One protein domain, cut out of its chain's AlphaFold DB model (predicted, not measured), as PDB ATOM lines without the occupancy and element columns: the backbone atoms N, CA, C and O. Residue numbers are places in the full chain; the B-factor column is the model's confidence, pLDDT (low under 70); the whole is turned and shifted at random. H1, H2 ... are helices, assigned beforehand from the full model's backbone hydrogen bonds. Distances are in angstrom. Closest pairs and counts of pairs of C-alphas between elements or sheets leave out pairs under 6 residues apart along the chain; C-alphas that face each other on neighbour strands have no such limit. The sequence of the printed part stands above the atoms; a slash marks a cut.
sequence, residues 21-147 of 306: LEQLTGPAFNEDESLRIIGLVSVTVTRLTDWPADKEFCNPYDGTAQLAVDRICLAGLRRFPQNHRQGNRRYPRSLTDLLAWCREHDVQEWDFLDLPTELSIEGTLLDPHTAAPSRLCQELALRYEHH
ATOM      1  N   LEU A  21      65.660  15.240  59.306       56.97
ATOM      2  CA  LEU A  21      64.995  14.483  58.245       56.97
ATOM      3  C   LEU A  21      66.026  13.779  57.355       56.97
ATOM      4  O   LEU A  21      65.881  12.595  57.086       56.97
ATOM      5  N   GLU A  22      67.107  14.461  56.982       69.06
ATOM      6  CA  GLU A  22      68.207  13.882  56.199       69.06
ATOM      7  C   GLU A  22      68.977  12.796  56.954       69.06
ATOM      8  O   GLU A  22      69.493  11.865  56.346       69.06
ATOM      9  N   GLN A  23      69.029  12.873  58.282       69.62
ATOM     10  CA  GLN A  23      69.582  11.799  59.109       69.62
ATOM     11  C   GLN A  23      68.706  10.536  59.077       69.62
ATOM     12  O   GLN A  23      69.226   9.432  59.200       69.62
ATOM     13  N   LEU A  24      67.388  10.689  58.900       56.78
ATOM     14  CA  LEU A  24      66.429   9.581  58.845       56.78
ATOM     15  C   LEU A  24      66.232   9.024  57.429       56.78
ATOM     16  O   LEU A  24      66.005   7.826  57.280       56.78
ATOM     17  N   THR A  25      66.292   9.871  56.399       58.03
ATOM     18  CA  THR A  25      65.982   9.496  55.008       58.03
ATOM     19  C   THR A  25      67.193   9.504  54.077       58.03
ATOM     20  O   THR A  25      67.043   9.211  52.894       58.03
ATOM     21  N   GLY A  26      68.378   9.854  54.580       63.81
ATOM     22  CA  GLY A  26      69.537  10.181  53.753       63.81
ATOM     23  C   GLY A  26      69.474  11.619  53.214       63.81
ATOM     24  O   GLY A  26      68.434  12.283  53.319       63.81
ATOM     25  N   PRO A  27      70.581  12.138  52.650       69.50
ATOM     26  CA  PRO A  27      70.605  13.487  52.100       69.50
ATOM     27  C   PRO A  27      69.565  13.623  50.982       69.50
ATOM     28  O   PRO A  27      69.429  12.741  50.141       69.50
ATOM     29  N   ALA A  28      68.849  14.754  50.949       66.19
ATOM     30  CA  ALA A  28      67.765  14.992  49.987       66.19
ATOM     31  C   ALA A  28      68.212  14.977  48.508       66.19
ATOM     32  O   ALA A  28      67.376  14.875  47.618       66.19
ATOM     33  N   PHE A  29      69.519  15.094  48.266       76.94
ATOM     34  CA  PHE A  29      70.172  14.989  46.963       76.94
ATOM     35  C   PHE A  29      71.293  13.958  47.074       76.94
ATOM     36  O   PHE A  29      72.463  14.316  47.175       76.94
ATOM     37  N   ASN A  30      70.898  12.694  47.186       84.56
ATOM     38  CA  ASN A  30      71.787  11.542  47.115       84.56
ATOM     39  C   ASN A  30      71.900  11.044  45.663       84.56
ATOM     40  O   ASN A  30      71.248  11.572  44.759       84.56
ATOM     41  N   GLU A  31      72.685   9.991  45.464       88.25
ATOM     42  CA  GLU A  31      72.859   9.310  44.179       88.25
ATOM     43  C   GLU A  31      71.542   8.968  43.461       88.25
ATOM     44  O   GLU A  31      71.384   9.260  42.272       88.25
ATOM     45  N   ASP A  32      70.556   8.431  44.185       86.94
ATOM     46  CA  ASP A  32      69.252   8.077  43.617       86.94
ATOM     47  C   ASP A  32      68.497   9.298  43.076       86.94
ATOM     48  O   ASP A  32      67.913   9.244  41.989       86.94
ATOM     49  N   GLU A  33      68.483  10.408  43.819       88.44
ATOM     50  CA  GLU A  33      67.847  11.642  43.353       88.44
ATOM     51  C   GLU A  33      68.621  12.239  42.172       88.44
ATOM     52  O   GLU A  33      67.995  12.657  41.200       88.44
ATOM     53  N   SER A  34      69.956  12.215  42.175       91.06
ATOM     54  CA  SER A  34      70.762  12.670  41.032       91.06
ATOM     55  C   SER A  34      70.434  11.896  39.752       91.06
ATOM     56  O   SER A  34      70.229  12.499  38.693       91.06
ATOM     57  N   LEU A  35      70.289  10.569  39.845       90.50
ATOM     58  CA  LEU A  35      69.856   9.732  38.723       90.50
ATOM     59  C   LEU A  35      68.436  10.078  38.259       90.50
ATOM     60  O   LEU A  35      68.177  10.141  37.053       90.50
ATOM     61  N   ARG A  36      67.509  10.347  39.188       90.75
ATOM     62  CA  ARG A  36      66.158  10.815  38.834       90.75
ATOM     63  C   ARG A  36      66.194  12.163  38.128       90.75
ATOM     64  O   ARG A  36      65.466  12.337  37.152       90.75
ATOM     65  N   ILE A  37      67.027  13.097  38.586       93.69
ATOM     66  CA  ILE A  37      67.196  14.414  37.965       93.69
ATOM     67  C   ILE A  37      67.713  14.252  36.535       93.69
ATOM     68  O   ILE A  37      67.113  14.801  35.613       93.69
ATOM     69  N   ILE A  38      68.754  13.447  36.317       94.44
ATOM     70  CA  ILE A  38      69.272  13.162  34.969       94.44
ATOM     71  C   ILE A  38      68.211  12.512  34.083       94.44
ATOM     72  O   ILE A  38      68.058  12.894  32.919       94.44
ATOM     73  N   GLY A  39      67.457  11.548  34.613       93.88
ATOM     74  CA  GLY A  39      66.355  10.916  33.894       93.88
ATOM     75  C   GLY A  39      65.300  11.934  33.460       93.88
ATOM     76  O   GLY A  39      64.912  11.973  32.292       93.88
ATOM     77  N   LEU A  40      64.913  12.833  34.363       94.81
ATOM     78  CA  LEU A  40      63.966  13.911  34.090       94.81
ATOM     79  C   LEU A  40      64.494  14.910  33.044       94.81
ATOM     80  O   LEU A  40      63.754  15.315  32.139       94.81
ATOM     81  N   VAL A  41      65.775  15.283  33.121       96.56
ATOM     82  CA  VAL A  41      66.440  16.111  32.100       96.56
ATOM     83  C   VAL A  41      66.434  15.396  30.748       96.56
ATOM     84  O   VAL A  41      66.097  15.998  29.732       96.56
ATOM     85  N   SER A  42      66.718  14.097  30.726       96.25
ATOM     86  CA  SER A  42      66.751  13.288  29.504       96.25
ATOM     87  C   SER A  42      65.378  13.180  28.831       96.25
ATOM     88  O   SER A  42      65.264  13.303  27.606       96.25
ATOM     89  N   VAL A  43      64.311  13.012  29.622       94.31
ATOM     90  CA  VAL A  43      62.924  13.075  29.133       94.31
ATOM     91  C   VAL A  43      62.616  14.460  28.572       94.31
ATOM     92  O   VAL A  43      62.063  14.571  27.478       94.31
ATOM     93  N   THR A  44      63.016  15.518  29.281       95.00
ATOM     94  CA  THR A  44      62.834  16.909  28.839       95.00
ATOM     95  C   THR A  44      63.494  17.149  27.481       95.00
ATOM     96  O   THR A  44      62.830  17.575  26.538       95.00
ATOM     97  N   VAL A  45      64.775  16.804  27.341       95.38
ATOM     98  CA  VAL A  45      65.546  16.932  26.094       95.38
ATOM     99  C   VAL A  45      64.894  16.150  24.946       95.38
ATOM    100  O   VAL A  45      64.762  16.662  23.827       95.38
ATOM    101  N   THR A  46      64.429  14.929  25.218       92.38
ATOM    102  CA  THR A  46      63.746  14.093  24.221       92.38
ATOM    103  C   THR A  46      62.431  14.721  23.758       92.38
ATOM    104  O   THR A  46      62.196  14.811  22.556       92.38
ATOM    105  N   ARG A  47      61.601  15.227  24.678       89.12
ATOM    106  CA  ARG A  47      60.310  15.852  24.344       89.12
ATOM    107  C   ARG A  47      60.463  17.172  23.595       89.12
ATOM    108  O   ARG A  47      59.716  17.420  22.656       89.12
ATOM    109  N   LEU A  48      61.437  17.999  23.976       89.12
ATOM    110  CA  LEU A  48      61.703  19.280  23.310       89.12
ATOM    111  C   LEU A  48      62.162  19.103  21.861       89.12
ATOM    112  O   LEU A  48      61.899  19.949  21.012       89.12
ATOM    113  N   THR A  49      62.826  17.990  21.567       84.06
ATOM    114  CA  THR A  49      63.279  17.679  20.209       84.06
ATOM    115  C   THR A  49      62.128  17.471  19.231       84.06
ATOM    116  O   THR A  49      62.247  17.822  18.055       84.06
ATOM    117  N   ASP A  50      61.031  16.912  19.728       78.31
ATOM    118  CA  ASP A  50      59.815  16.642  18.968       78.31
ATOM    119  C   ASP A  50      58.707  17.646  19.347       78.31
ATOM    120  O   ASP A  50      57.517  17.355  19.206       78.31
ATOM    121  N   TRP A  51      59.095  18.831  19.848       82.62
ATOM    122  CA  TRP A  51      58.142  19.856  20.259       82.62
ATOM    123  C   TRP A  51      57.267  20.276  19.067       82.62
ATOM    124  O   TRP A  51      57.801  20.590  17.997       82.62
ATOM    125  N   PRO A  52      55.930  20.282  19.213       76.38
ATOM    126  CA  PRO A  52      55.045  20.620  18.108       76.38
ATOM    127  C   PRO A  52      55.252  22.063  17.635       76.38
ATOM    128  O   PRO A  52      55.285  22.989  18.443       76.38
ATOM    129  N   ALA A  53      55.355  22.264  16.319       71.81
ATOM    130  CA  ALA A  53      55.573  23.588  15.725       71.81
ATOM    131  C   ALA A  53      54.401  24.563  15.954       71.81
ATOM    132  O   ALA A  53      54.571  25.772  15.848       71.81
ATOM    133  N   ASP A  54      53.213  24.036  16.251       77.81
ATOM    134  CA  ASP A  54      51.992  24.779  16.564       77.81
ATOM    135  C   ASP A  54      51.868  25.154  18.049       77.81
ATOM    136  O   ASP A  54      50.934  25.861  18.425       77.81
ATOM    137  N   LYS A  55      52.801  24.709  18.901       79.31
ATOM    138  CA  LYS A  55      52.838  25.073  20.320       79.31
ATOM    139  C   LYS A  55      53.889  26.139  20.578       79.31
ATOM    140  O   LYS A  55      55.084  25.900  20.409       79.31
ATOM    141  N   GLU A  56      53.447  27.287  21.083       79.00
ATOM    142  CA  GLU A  56      54.362  28.300  21.600       79.00
ATOM    143  C   GLU A  56      55.174  27.741  22.771       79.00
ATOM    144  O   GLU A  56      54.653  27.066  23.661       79.00
ATOM    145  N   PHE A  57      56.474  28.020  22.745       77.94
ATOM    146  CA  PHE A  57      57.393  27.654  23.805       77.94
ATOM    147  C   PHE A  57      57.696  28.896  24.646       77.94
ATOM    148  O   PHE A  57      58.531  29.719  24.271       77.94
ATOM    149  N   CYS A  58      56.979  29.070  25.755       79.25
ATOM    150  CA  CYS A  58      57.100  30.239  26.627       79.25
ATOM    151  C   CYS A  58      57.204  29.844  28.107       79.25
ATOM    152  O   CYS A  58      57.087  28.675  28.461       79.25
ATOM    153  N   ASN A  59      57.505  30.827  28.960       77.62
ATOM    154  CA  ASN A  59      57.510  30.668  30.412       77.62
ATOM    155  C   ASN A  59      56.085  30.911  30.961       77.62
ATOM    156  O   ASN A  59      55.463  31.893  30.543       77.62
ATOM    157  N   PRO A  60      55.583  30.085  31.900       81.12
ATOM    158  CA  PRO A  60      56.238  28.907  32.489       81.12
ATOM    159  C   PRO A  60      56.385  27.762  31.485       81.12
ATOM    160  O   PRO A  60      55.506  27.551  30.652       81.12
ATOM    161  N   TYR A  61      57.509  27.041  31.564       86.81
ATOM    162  CA  TYR A  61      57.769  25.913  30.668       86.81
ATOM    163  C   TYR A  61      56.747  24.785  30.895       86.81
ATOM    164  O   TYR A  61      56.054  24.752  31.915       86.81
ATOM    165  N   ASP A  62      56.700  23.811  29.976       88.19
ATOM    166  CA  ASP A  62      56.008  22.539  30.228       88.19
ATOM    167  C   ASP A  62      56.406  21.968  31.597       88.19
ATOM    168  O   ASP A  62      57.572  22.055  31.988       88.19
ATOM    169  N   GLY A  63      55.458  21.346  32.304       90.31
ATOM    170  CA  GLY A  63      55.671  20.887  33.677       90.31
ATOM    171  C   GLY A  63      56.895  19.982  33.845       90.31
ATOM    172  O   GLY A  63      57.586  20.080  34.855       90.31
ATOM    173  N   THR A  64      57.222  19.163  32.839       91.81
ATOM    174  CA  THR A  64      58.423  18.310  32.855       91.81
ATOM    175  C   THR A  64      59.696  19.149  32.795       91.81
ATOM    176  O   THR A  64      60.616  18.950  33.586       91.81
ATOM    177  N   ALA A  65      59.731  20.114  31.871       92.94
ATOM    178  CA  ALA A  65      60.877  20.984  31.655       92.94
ATOM    179  C   ALA A  65      61.090  21.945  32.830       92.94
ATOM    180  O   ALA A  65      62.224  22.143  33.265       92.94
ATOM    181  N   GLN A  66      60.004  22.498  33.376       94.06
ATOM    182  CA  GLN A  66      60.052  23.342  34.565       94.06
ATOM    183  C   GLN A  66      60.587  22.552  35.761       94.06
ATOM    184  O   GLN A  66      61.546  22.986  36.392       94.06
ATOM    185  N   LEU A  67      60.053  21.351  36.010       94.31
ATOM    186  CA  LEU A  67      60.522  20.494  37.097       94.31
ATOM    187  C   LEU A  67      62.005  20.125  36.941       94.31
ATOM    188  O   LEU A  67      62.729  20.109  37.934       94.31
ATOM    189  N   ALA A  68      62.471  19.855  35.716       95.00
ATOM    190  CA  ALA A  68      63.880  19.561  35.450       95.00
ATOM    191  C   ALA A  68      64.784  20.738  35.843       95.00
ATOM    192  O   ALA A  68      65.757  20.558  36.576       95.00
ATOM    193  N   VAL A  69      64.435  21.950  35.399       94.38
ATOM    194  CA  VAL A  69      65.188  23.169  35.721       94.38
ATOM    195  C   VAL A  69      65.148  23.459  37.220       94.38
ATOM    196  O   VAL A  69      66.194  23.740  37.802       94.38
ATOM    197  N   ASP A  70      63.985  23.338  37.861       94.06
ATOM    198  CA  ASP A  70      63.830  23.578  39.298       94.06
ATOM    199  C   ASP A  70      64.717  22.628  40.113       94.06
ATOM    200  O   ASP A  70      65.424  23.057  41.025       94.06
ATOM    201  N   ARG A  71      64.740  21.339  39.754       94.31
ATOM    202  CA  ARG A  71      65.551  20.328  40.445       94.31
ATOM    203  C   ARG A  71      67.047  20.567  40.279       94.31
ATOM    204  O   ARG A  71      67.773  20.495  41.269       94.31
ATOM    205  N   ILE A  72      67.495  20.908  39.072       93.44
ATOM    206  CA  ILE A  72      68.893  21.279  38.807       93.44
ATOM    207  C   ILE A  72      69.276  22.536  39.597       93.44
ATOM    208  O   ILE A  72      70.327  22.566  40.235       93.44
ATOM    209  N   CYS A  73      68.411  23.554  39.617       91.06
ATOM    210  CA  CYS A  73      68.647  24.776  40.379       91.06
ATOM    211  C   CYS A  73      68.774  24.496  41.880       91.06
ATOM    212  O   CYS A  73      69.678  25.029  42.519       91.06
ATOM    213  N   LEU A  74      67.896  23.661  42.441       91.06
ATOM    214  CA  LEU A  74      67.941  23.291  43.856       91.06
ATOM    215  C   LEU A  74      69.197  22.476  44.199       91.06
ATOM    216  O   LEU A  74      69.843  22.776  45.205       91.06
ATOM    217  N   ALA A  75      69.580  21.510  43.356       89.88
ATOM    218  CA  ALA A  75      70.815  20.742  43.525       89.88
ATOM    219  C   ALA A  75      72.050  21.661  43.491       89.88
ATOM    220  O   ALA A  75      72.879  21.645  44.404       89.88
ATOM    221  N   GLY A  76      72.116  22.552  42.497       88.25
ATOM    222  CA  GLY A  76      73.192  23.527  42.343       88.25
ATOM    223  C   GLY A  76      73.283  24.533  43.492       88.25
ATOM    224  O   GLY A  76      74.377  24.778  43.994       88.25
ATOM    225  N   LEU A  77      72.155  25.084  43.957       86.06
ATOM    226  CA  LEU A  77      72.113  25.999  45.109       86.06
ATOM    227  C   LEU A  77      72.589  25.323  46.396       86.06
ATOM    228  O   LEU A  77      73.301  25.937  47.189       86.06
ATOM    229  N   ARG A  78      72.214  24.057  46.599       84.25
ATOM    230  CA  ARG A  78      72.644  23.270  47.757       84.25
ATOM    231  C   ARG A  78      74.141  22.985  47.719       84.25
ATOM    232  O   ARG A  78      74.812  23.136  48.737       84.25
ATOM    233  N   ARG A  79      74.657  22.545  46.569       81.38
ATOM    234  CA  ARG A  79      76.068  22.164  46.413       81.38
ATOM    235  C   ARG A  79      76.986  23.383  46.381       81.38
ATOM    236  O   ARG A  79      78.105  23.317  46.880       81.38
ATOM    237  N   PHE A  80      76.508  24.495  45.824       82.19
ATOM    238  CA  PHE A  80      77.286  25.712  45.624       82.19
ATOM    239  C   PHE A  80      76.570  26.976  46.146       82.19
ATOM    240  O   PHE A  80      76.231  27.872  45.366       82.19
ATOM    241  N   PRO A  81      76.389  27.121  47.470       71.75
ATOM    242  CA  PRO A  81      75.625  28.228  48.053       71.75
ATOM    243  C   PRO A  81      76.258  29.616  47.828       71.75
ATOM    244  O   PRO A  81      75.558  30.626  47.827       71.75
ATOM    245  N   GLN A  82      77.577  29.690  47.603       68.00
ATOM    246  CA  GLN A  82      78.317  30.951  47.423       68.00
ATOM    247  C   GLN A  82      78.533  31.344  45.945       68.00
ATOM    248  O   GLN A  82      79.070  32.412  45.645       68.00
ATOM    249  N   ASN A  83      78.062  30.533  44.989       60.84
ATOM    250  CA  ASN A  83      78.323  30.692  43.549       60.84
ATOM    251  C   ASN A  83      77.550  31.831  42.858       60.84
ATOM    252  O   ASN A  83      77.364  31.851  41.637       60.84
ATOM    253  N   HIS A  84      77.080  32.813  43.620       53.88
ATOM    254  CA  HIS A  84      76.478  34.006  43.044       53.88
ATOM    255  C   HIS A  84      77.519  35.036  42.596       53.88
ATOM    256  O   HIS A  84      77.148  35.924  41.829       53.88
ATOM    257  N   ARG A  85      78.789  34.957  43.046       51.03
ATOM    258  CA  ARG A  85      79.749  36.053  42.813       51.03
ATOM    259  C   ARG A  85      81.195  35.702  42.432       51.03
ATOM    260  O   ARG A  85      81.807  36.579  41.832       51.03
ATOM    261  N   GLN A  86      81.759  34.516  42.713       48.25
ATOM    262  CA  GLN A  86      83.233  34.385  42.595       48.25
ATOM    263  C   GLN A  86      83.847  32.977  42.411       48.25
ATOM    264  O   GLN A  86      85.032  32.803  42.670       48.25
ATOM    265  N   GLY A  87      83.100  31.975  41.933       54.66
ATOM    266  CA  GLY A  87      83.618  30.609  41.742       54.66
ATOM    267  C   GLY A  87      83.566  30.117  40.293       54.66
ATOM    268  O   GLY A  87      82.653  30.459  39.543       54.66
ATOM    269  N   ASN A  88      84.529  29.271  39.907       62.50
ATOM    270  CA  ASN A  88      84.565  28.589  38.603       62.50
ATOM    271  C   ASN A  88      83.532  27.446  38.492       62.50
ATOM    272  O   ASN A  88      83.346  26.864  37.430       62.50
ATOM    273  N   ARG A  89      82.848  27.121  39.595       72.25
ATOM    274  CA  ARG A  89      81.805  26.093  39.649       72.25
ATOM    275  C   ARG A  89      80.504  26.685  39.102       72.25
ATOM    276  O   ARG A  89      80.150  27.810  39.446       72.25
ATOM    277  N   ARG A  90      79.778  25.973  38.244       84.44
ATOM    278  CA  ARG A  90      78.545  26.475  37.610       84.44
ATOM    279  C   ARG A  90      77.493  25.375  37.555       84.44
ATOM    280  O   ARG A  90      77.814  24.202  37.666       84.44
ATOM    281  N   TYR A  91      76.237  25.783  37.423       90.06
ATOM    282  CA  TYR A  91      75.105  24.898  37.165       90.06
ATOM    283  C   TYR A  91      74.080  25.643  36.294       90.06
ATOM    284  O   TYR A  91      74.027  26.880  36.354       90.06
ATOM    285  N   PRO A  92      73.268  24.934  35.493       93.00
ATOM    286  CA  PRO A  92      72.224  25.556  34.681       93.00
ATOM    287  C   PRO A  92      71.159  26.275  35.516       93.00
ATOM    288  O   PRO A  92      70.665  25.727  36.499       93.00
ATOM    289  N   ARG A  93      70.773  27.495  35.113       90.94
ATOM    290  CA  ARG A  93      69.753  28.312  35.812       90.94
ATOM    291  C   ARG A  93      68.495  28.572  34.991       90.94
ATOM    292  O   ARG A  93      67.523  29.134  35.485       90.94
ATOM    293  N   SER A  94      68.522  28.181  33.729       92.12
ATOM    294  CA  SER A  94      67.411  28.284  32.800       92.12
ATOM    295  C   SER A  94      67.396  27.055  31.903       92.12
ATOM    296  O   SER A  94      68.372  26.304  31.840       92.12
ATOM    297  N   LEU A  95      66.299  26.850  31.173       93.31
ATOM    298  CA  LEU A  95      66.239  25.755  30.214       93.31
ATOM    299  C   LEU A  95      67.253  25.939  29.078       93.31
ATOM    300  O   LEU A  95      67.860  24.968  28.640       93.31
ATOM    301  N   THR A  96      67.471  27.170  28.615       92.81
ATOM    302  CA  THR A  96      68.485  27.455  27.593       92.81
ATOM    303  C   THR A  96      69.883  27.092  28.088       92.81
ATOM    304  O   THR A  96      70.609  26.406  27.369       92.81
ATOM    305  N   ASP A  97      70.227  27.467  29.324       93.88
ATOM    306  CA  ASP A  97      71.503  27.078  29.935       93.88
ATOM    307  C   ASP A  97      71.604  25.557  30.069       93.88
ATOM    308  O   ASP A  97      72.654  24.988  29.798       93.88
ATOM    309  N   LEU A  98      70.509  24.887  30.444       95.56
ATOM    310  CA  LEU A  98      70.474  23.434  30.603       95.56
ATOM    311  C   LEU A  98      70.707  22.720  29.271       95.56
ATOM    312  O   LEU A  98      71.475  21.765  29.223       95.56
ATOM    313  N   LEU A  99      70.090  23.186  28.183       95.69
ATOM    314  CA  LEU A  99      70.295  22.617  26.849       95.69
ATOM    315  C   LEU A  99      71.721  22.855  26.335       95.69
ATOM    316  O   LEU A  99      72.299  21.957  25.727       95.69
ATOM    317  N   ALA A 100      72.306  24.029  26.596       94.69
ATOM    318  CA  ALA A 100      73.714  24.278  26.292       94.69
ATOM    319  C   ALA A 100      74.620  23.327  27.092       94.69
ATOM    320  O   ALA A 100      75.466  22.648  26.514       94.69
ATOM    321  N   TRP A 101      74.355  23.181  28.392       95.62
ATOM    322  CA  TRP A 101      75.090  22.286  29.283       95.62
ATOM    323  C   TRP A 101      75.030  20.827  28.819       95.62
ATOM    324  O   TRP A 101      76.064  20.187  28.672       95.62
ATOM    325  N   CYS A 102      73.832  20.340  28.472       97.00
ATOM    326  CA  CYS A 102      73.591  18.999  27.926       97.00
ATOM    327  C   CYS A 102      74.369  18.701  26.637       97.00
ATOM    328  O   CYS A 102      74.556  17.533  26.301       97.00
ATOM    329  N   ARG A 103      74.746  19.734  25.881       96.19
ATOM    330  CA  ARG A 103      75.485  19.619  24.620       96.19
ATOM    331  C   ARG A 103      76.996  19.706  24.813       96.19
ATOM    332  O   ARG A 103      77.732  19.158  24.002       96.19
ATOM    333  N   GLU A 104      77.437  20.446  25.823       95.12
ATOM    334  CA  GLU A 104      78.831  20.877  25.969       95.12
ATOM    335  C   GLU A 104      79.601  20.110  27.044       95.12
ATOM    336  O   GLU A 104      80.820  20.040  26.946       95.12
ATOM    337  N   HIS A 105      78.908  19.535  28.029       94.31
ATOM    338  CA  HIS A 105      79.532  18.876  29.176       94.31
ATOM    339  C   HIS A 105      79.126  17.411  29.239       94.31
ATOM    340  O   HIS A 105      77.953  17.071  29.019       94.31
ATOM    341  N   ASP A 106      80.093  16.562  29.569       94.00
ATOM    342  CA  ASP A 106      79.831  15.160  29.864       94.00
ATOM    343  C   ASP A 106      78.951  15.059  31.114       94.00
ATOM    344  O   ASP A 106      79.075  15.872  32.030       94.00
ATOM    345  N   VAL A 107      78.040  14.090  31.167       93.44
ATOM    346  CA  VAL A 107      77.174  13.913  32.341       93.44
ATOM    347  C   VAL A 107      77.992  13.613  33.601       93.44
ATOM    348  O   VAL A 107      77.612  14.075  34.677       93.44
ATOM    349  N   GLN A 108      79.131  12.921  33.487       90.12
ATOM    350  CA  GLN A 108      80.012  12.655  34.631       90.12
ATOM    351  C   GLN A 108      80.667  13.915  35.214       90.12
ATOM    352  O   GLN A 108      81.063  13.909  36.375       90.12
ATOM    353  N   GLU A 109      80.746  15.003  34.446       89.94
ATOM    354  CA  GLU A 109      81.350  16.277  34.867       89.94
ATOM    355  C   GLU A 109      80.342  17.204  35.573       89.94
ATOM    356  O   GLU A 109      80.610  18.382  35.823       89.94
ATOM    357  N   TRP A 110      79.127  16.723  35.862       91.44
ATOM    358  CA  TRP A 110      78.093  17.533  36.500       91.44
ATOM    359  C   TRP A 110      78.316  17.589  38.011       91.44
ATOM    360  O   TRP A 110      77.564  17.006  38.783       91.44
ATOM    361  N   ASP A 111      79.307  18.372  38.439       88.31
ATOM    362  CA  ASP A 111      79.756  18.492  39.839       88.31
ATOM    363  C   ASP A 111      78.677  18.969  40.839       88.31
ATOM    364  O   ASP A 111      78.877  18.941  42.061       88.31
ATOM    365  N   PHE A 112      77.544  19.479  40.340       88.44
ATOM    366  CA  PHE A 112      76.372  19.832  41.150       88.44
ATOM    367  C   PHE A 112      75.444  18.644  41.447       88.44
ATOM    368  O   PHE A 112      74.497  18.809  42.217       88.44
ATOM    369  N   LEU A 113      75.692  17.478  40.850       90.56
ATOM    370  CA  LEU A 113      75.022  16.214  41.133       90.56
ATOM    371  C   LEU A 113      75.985  15.252  41.833       90.56
ATOM    372  O   LEU A 113      77.197  15.314  41.656       90.56
ATOM    373  N   ASP A 114      75.417  14.361  42.634       88.44
ATOM    374  CA  ASP A 114      76.135  13.265  43.283       88.44
ATOM    375  C   ASP A 114      75.864  12.001  42.467       88.44
ATOM    376  O   ASP A 114      74.778  11.441  42.582       88.44
ATOM    377  N   LEU A 115      76.746  11.643  41.531       87.00
ATOM    378  CA  LEU A 115      76.530  10.494  40.649       87.00
ATOM    379  C   LEU A 115      77.225   9.240  41.187       87.00
ATOM    380  O   LEU A 115      78.396   9.328  41.555       87.00
ATOM    381  N   PRO A 116      76.543   8.076  41.175       84.19
ATOM    382  CA  PRO A 116      77.148   6.813  41.578       84.19
ATOM    383  C   PRO A 116      78.423   6.532  40.783       84.19
ATOM    384  O   PRO A 116      78.409   6.531  39.550       84.19
ATOM    385  N   THR A 117      79.521   6.258  41.488       77.12
ATOM    386  CA  THR A 117      80.852   6.107  40.871       77.12
ATOM    387  C   THR A 117      80.946   4.836  40.018       77.12
ATOM    388  O   THR A 117      81.715   4.766  39.061       77.12
ATOM    389  N   GLU A 118      80.139   3.821  40.325       75.81
ATOM    390  CA  GLU A 118      80.100   2.542  39.616       75.81
ATOM    391  C   GLU A 118      79.326   2.615  38.289       75.81
ATOM    392  O   GLU A 118      79.422   1.703  37.461       75.81
ATOM    393  N   LEU A 119      78.547   3.680  38.072       71.19
ATOM    394  CA  LEU A 119      77.783   3.885  36.848       71.19
ATOM    395  C   LEU A 119      78.609   4.707  35.847       71.19
ATOM    396  O   LEU A 119      78.739   5.923  35.953       71.19
ATOM    397  N   SER A 120      79.135   4.036  34.817       76.56
ATOM    398  CA  SER A 120      79.717   4.715  33.650       76.56
ATOM    399  C   SER A 120      78.586   5.342  32.821       76.56
ATOM    400  O   SER A 120      77.924   4.678  32.021       76.56
ATOM    401  N   ILE A 121      78.314   6.621  33.090       83.19
ATOM    402  CA  ILE A 121      77.368   7.485  32.370       83.19
ATOM    403  C   ILE A 121      78.184   8.494  31.551       83.19
ATOM    404  O   ILE A 121      78.052   9.698  31.723       83.19
ATOM    405  N   GLU A 122      79.074   7.986  30.703       88.06
ATOM    406  CA  GLU A 122      79.937   8.809  29.851       88.06
ATOM    407  C   GLU A 122      79.172   9.301  28.618       88.06
ATOM    408  O   GLU A 122      78.492   8.535  27.924       88.06
ATOM    409  N   GLY A 123      79.322  10.584  28.321       92.38
ATOM    410  CA  GLY A 123      78.825  11.250  27.128       92.38
ATOM    411  C   GLY A 123      77.945  12.461  27.423       92.38
ATOM    412  O   GLY A 123      77.417  12.663  28.516       92.38
ATOM    413  N   THR A 124      77.727  13.270  26.389       96.19
ATOM    414  CA  THR A 124      76.783  14.391  26.427       96.19
ATOM    415  C   THR A 124      75.349  13.895  26.209       96.19
ATOM    416  O   THR A 124      75.106  12.867  25.571       96.19
ATOM    417  N   LEU A 125      74.350  14.638  26.696       96.75
ATOM    418  CA  LEU A 125      72.931  14.322  26.454       96.75
ATOM    419  C   LEU A 125      72.444  14.799  25.078       96.75
ATOM    420  O   LEU A 125      71.439  14.306  24.562       96.75
ATOM    421  N   LEU A 126      73.149  15.740  24.455       95.81
ATOM    422  CA  LEU A 126      72.871  16.234  23.111       95.81
ATOM    423  C   LEU A 126      74.088  16.049  22.208       95.81
ATOM    424  O   LEU A 126      75.209  16.388  22.577       95.81
ATOM    425  N   ASP A 127      73.848  15.569  20.988       92.25
ATOM    426  CA  ASP A 127      74.870  15.502  19.947       92.25
ATOM    427  C   ASP A 127      75.296  16.935  19.554       92.25
ATOM    428  O   ASP A 127      74.441  17.756  19.191       92.25
ATOM    429  N   PRO A 128      76.602  17.255  19.592       89.88
ATOM    430  CA  PRO A 128      77.098  18.621  19.425       89.88
ATOM    431  C   PRO A 128      76.861  19.199  18.024       89.88
ATOM    432  O   PRO A 128      76.823  20.417  17.856       89.88
ATOM    433  N   HIS A 129      76.666  18.349  17.011       87.75
ATOM    434  CA  HIS A 129      76.508  18.779  15.621       87.75
ATOM    435  C   HIS A 129      75.048  18.912  15.192       87.75
ATOM    436  O   HIS A 129      74.719  19.745  14.349       87.75
ATOM    437  N   THR A 130      74.175  18.067  15.731       87.44
ATOM    438  CA  THR A 130      72.763  17.984  15.332       87.44
ATOM    439  C   THR A 130      71.816  18.569  16.369       87.44
ATOM    440  O   THR A 130      70.638  18.751  16.057       87.44
ATOM    441  N   ALA A 131      72.307  18.832  17.587       89.56
ATOM    442  CA  ALA A 131      71.502  19.158  18.764       89.56
ATOM    443  C   ALA A 131      70.373  18.140  19.009       89.56
ATOM    444  O   ALA A 131      69.344  18.450  19.603       89.56
ATOM    445  N   ALA A 132      70.540  16.919  18.505       90.56
ATOM    446  CA  ALA A 132      69.596  15.844  18.696       90.56
ATOM    447  C   ALA A 132      69.998  15.076  19.973       90.56
ATOM    448  O   ALA A 132      71.192  14.916  20.208       90.56
ATOM    449  N   PRO A 133      69.044  14.542  20.758       94.31
ATOM    450  CA  PRO A 133      69.318  13.680  21.907       94.31
ATOM    451  C   PRO A 133      70.376  12.627  21.582       94.31
ATOM    452  O   PRO A 133      70.264  11.968  20.551       94.31
ATOM    453  N   SER A 134      71.409  12.474  22.395       94.25
ATOM    454  CA  SER A 134      72.388  11.403  22.202       94.25
ATOM    455  C   SER A 134      71.749  10.036  22.451       94.25
ATOM    456  O   SER A 134      70.617   9.937  22.945       94.25
ATOM    457  N   ARG A 135      72.475   8.959  22.136       93.38
ATOM    458  CA  ARG A 135      72.048   7.620  22.538       93.38
ATOM    459  C   ARG A 135      71.867   7.542  24.056       93.38
ATOM    460  O   ARG A 135      70.804   7.122  24.502       93.38
ATOM    461  N   LEU A 136      72.849   8.028  24.818       93.50
ATOM    462  CA  LEU A 136      72.815   8.088  26.281       93.50
ATOM    463  C   LEU A 136      71.535   8.761  26.799       93.50
ATOM    464  O   LEU A 136      70.824   8.193  27.626       93.50
ATOM    465  N   CYS A 137      71.180   9.928  26.253       95.25
ATOM    466  CA  CYS A 137      69.950  10.630  26.619       95.25
ATOM    467  C   CYS A 137      68.695   9.782  26.374       95.25
ATOM    468  O   CYS A 137      67.780   9.782  27.195       95.25
ATOM    469  N   GLN A 138      68.629   9.047  25.263       92.56
ATOM    470  CA  GLN A 138      67.490   8.170  24.984       92.56
ATOM    471  C   GLN A 138      67.429   6.986  25.961       92.56
ATOM    472  O   GLN A 138      66.344   6.616  26.407       92.56
ATOM    473  N   GLU A 139      68.577   6.408  26.321       91.62
ATOM    474  CA  GLU A 139      68.652   5.312  27.294       91.62
ATOM    475  C   GLU A 139      68.169   5.760  28.680       91.62
ATOM    476  O   GLU A 139      67.336   5.089  29.293       91.62
ATOM    477  N   LEU A 140      68.642   6.916  29.147       91.88
ATOM    478  CA  LEU A 140      68.267   7.494  30.436       91.88
ATOM    479  C   LEU A 140      66.784   7.882  30.484       91.88
ATOM    480  O   LEU A 140      66.107   7.576  31.464       91.88
ATOM    481  N   ALA A 141      66.254   8.482  29.411       92.19
ATOM    482  CA  ALA A 141      64.834   8.829  29.315       92.19
ATOM    483  C   ALA A 141      63.933   7.585  29.408       92.19
ATOM    484  O   ALA A 141      62.986   7.564  30.192       92.19
ATOM    485  N   LEU A 142      64.263   6.518  28.667       88.88
ATOM    486  CA  LEU A 142      63.505   5.262  28.699       88.88
ATOM    487  C   LEU A 142      63.544   4.592  30.074       88.88
ATOM    488  O   LEU A 142      62.530   4.067  30.527       88.88
ATOM    489  N   ARG A 143      64.708   4.586  30.734       87.25
ATOM    490  CA  ARG A 143      64.838   4.041  32.093       87.25
ATOM    491  C   ARG A 143      63.985   4.828  33.082       87.25
ATOM    492  O   ARG A 143      63.303   4.212  33.895       87.25
ATOM    493  N   TYR A 144      63.995   6.158  32.980       87.69
ATOM    494  CA  TYR A 144      63.197   7.027  33.837       87.69
ATOM    495  C   TYR A 144      61.701   6.768  33.655       87.69
ATOM    496  O   TYR A 144      61.037   6.413  34.616       87.69
ATOM    497  N   GLU A 145      61.176   6.843  32.429       85.31
ATOM    498  CA  GLU A 145      59.733   6.696  32.174       85.31
ATOM    499  C   GLU A 145      59.168   5.326  32.576       85.31
ATOM    500  O   GLU A 145      57.956   5.178  32.743       85.31
ATOM    501  N   HIS A 146      60.024   4.313  32.725       78.12
ATOM    502  CA  HIS A 146      59.599   2.953  33.012       78.12
ATOM    503  C   HIS A 146      59.703   2.531  34.482       78.12
ATOM    504  O   HIS A 146      59.167   1.460  34.731       78.12
ATOM    505  N   HIS A 147      60.291   3.346  35.384       63.34
ATOM    506  CA  HIS A 147      60.366   3.329  36.876       63.34
ATOM    507  C   HIS A 147      60.448   1.993  37.674       63.34
ATOM    508  O   HIS A 147      60.947   1.998  38.797       63.34
TER     509      HIS A 147
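This is residues 21 to 147 of the 306 residues of the protein "pPIWI_RE_Y domain-containing protein" of Actinomadura rubrisoli (UniProt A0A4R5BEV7). The longest helix, H2, runs through the middle, with H5 crossing it on one side and H3 folding back along the other as a helical hairpin; H4 lies crosswise near the beginning of H3. A long link without named elements, residues 105 to 134, loops from H4 to H5, and residues 21 to 27, with the small H1, stick out at one end. The printed part has 127 residues with five named helices, H1 to H5 in order, and no named strand; its class is all helix, though under half of the residues, 63, are in named elements. It is compact, with a radius of gyration of the C-alphas of 14.6 A and spans of 47 by 34 by 28 A.

H1, residues 21 to 25, begins at C-alpha 21 (64.995, 14.483, 58.245) and is 6.0 A long. H2, residues 31 to 49, measures 27.1 A, and H3, residues 63 to 79, 24.1 A. H4, residues 95 to 104, measures 14.2 A. H5, residues 135 to 146, measures 16.9 A and ends at C-alpha 146 (59.599, 2.953, 33.012).

H2 and H3 touch, opposite ways at a steep tilt of 39 degrees; their closest C-alphas, of Thr 44 and Ala 65, are 5.3 A apart. H2 touches H5, closest at the C-alphas of Val 43 and Ala 141, 4.7 A, only just about perpendicular at 71 degrees. H3 touches H4 with residues 65 to 69 alone, closest at the C-alphas of Val 69 and Leu 95, 6.2 A. H1 touches no helix; H3 and H5 are apart. In H1 to H5 every O i to N i+4 pair is within hydrogen-bond range.

The C-alphas farthest apart, of Gln 23 and Asp 54, are 47.8 A apart. The printed part has no cut. The links H2 to H3, H3 to H4 and H4 to H5 are long. The pLDDT is under 70 at residues 21 to 28, 82 to 88 and 147.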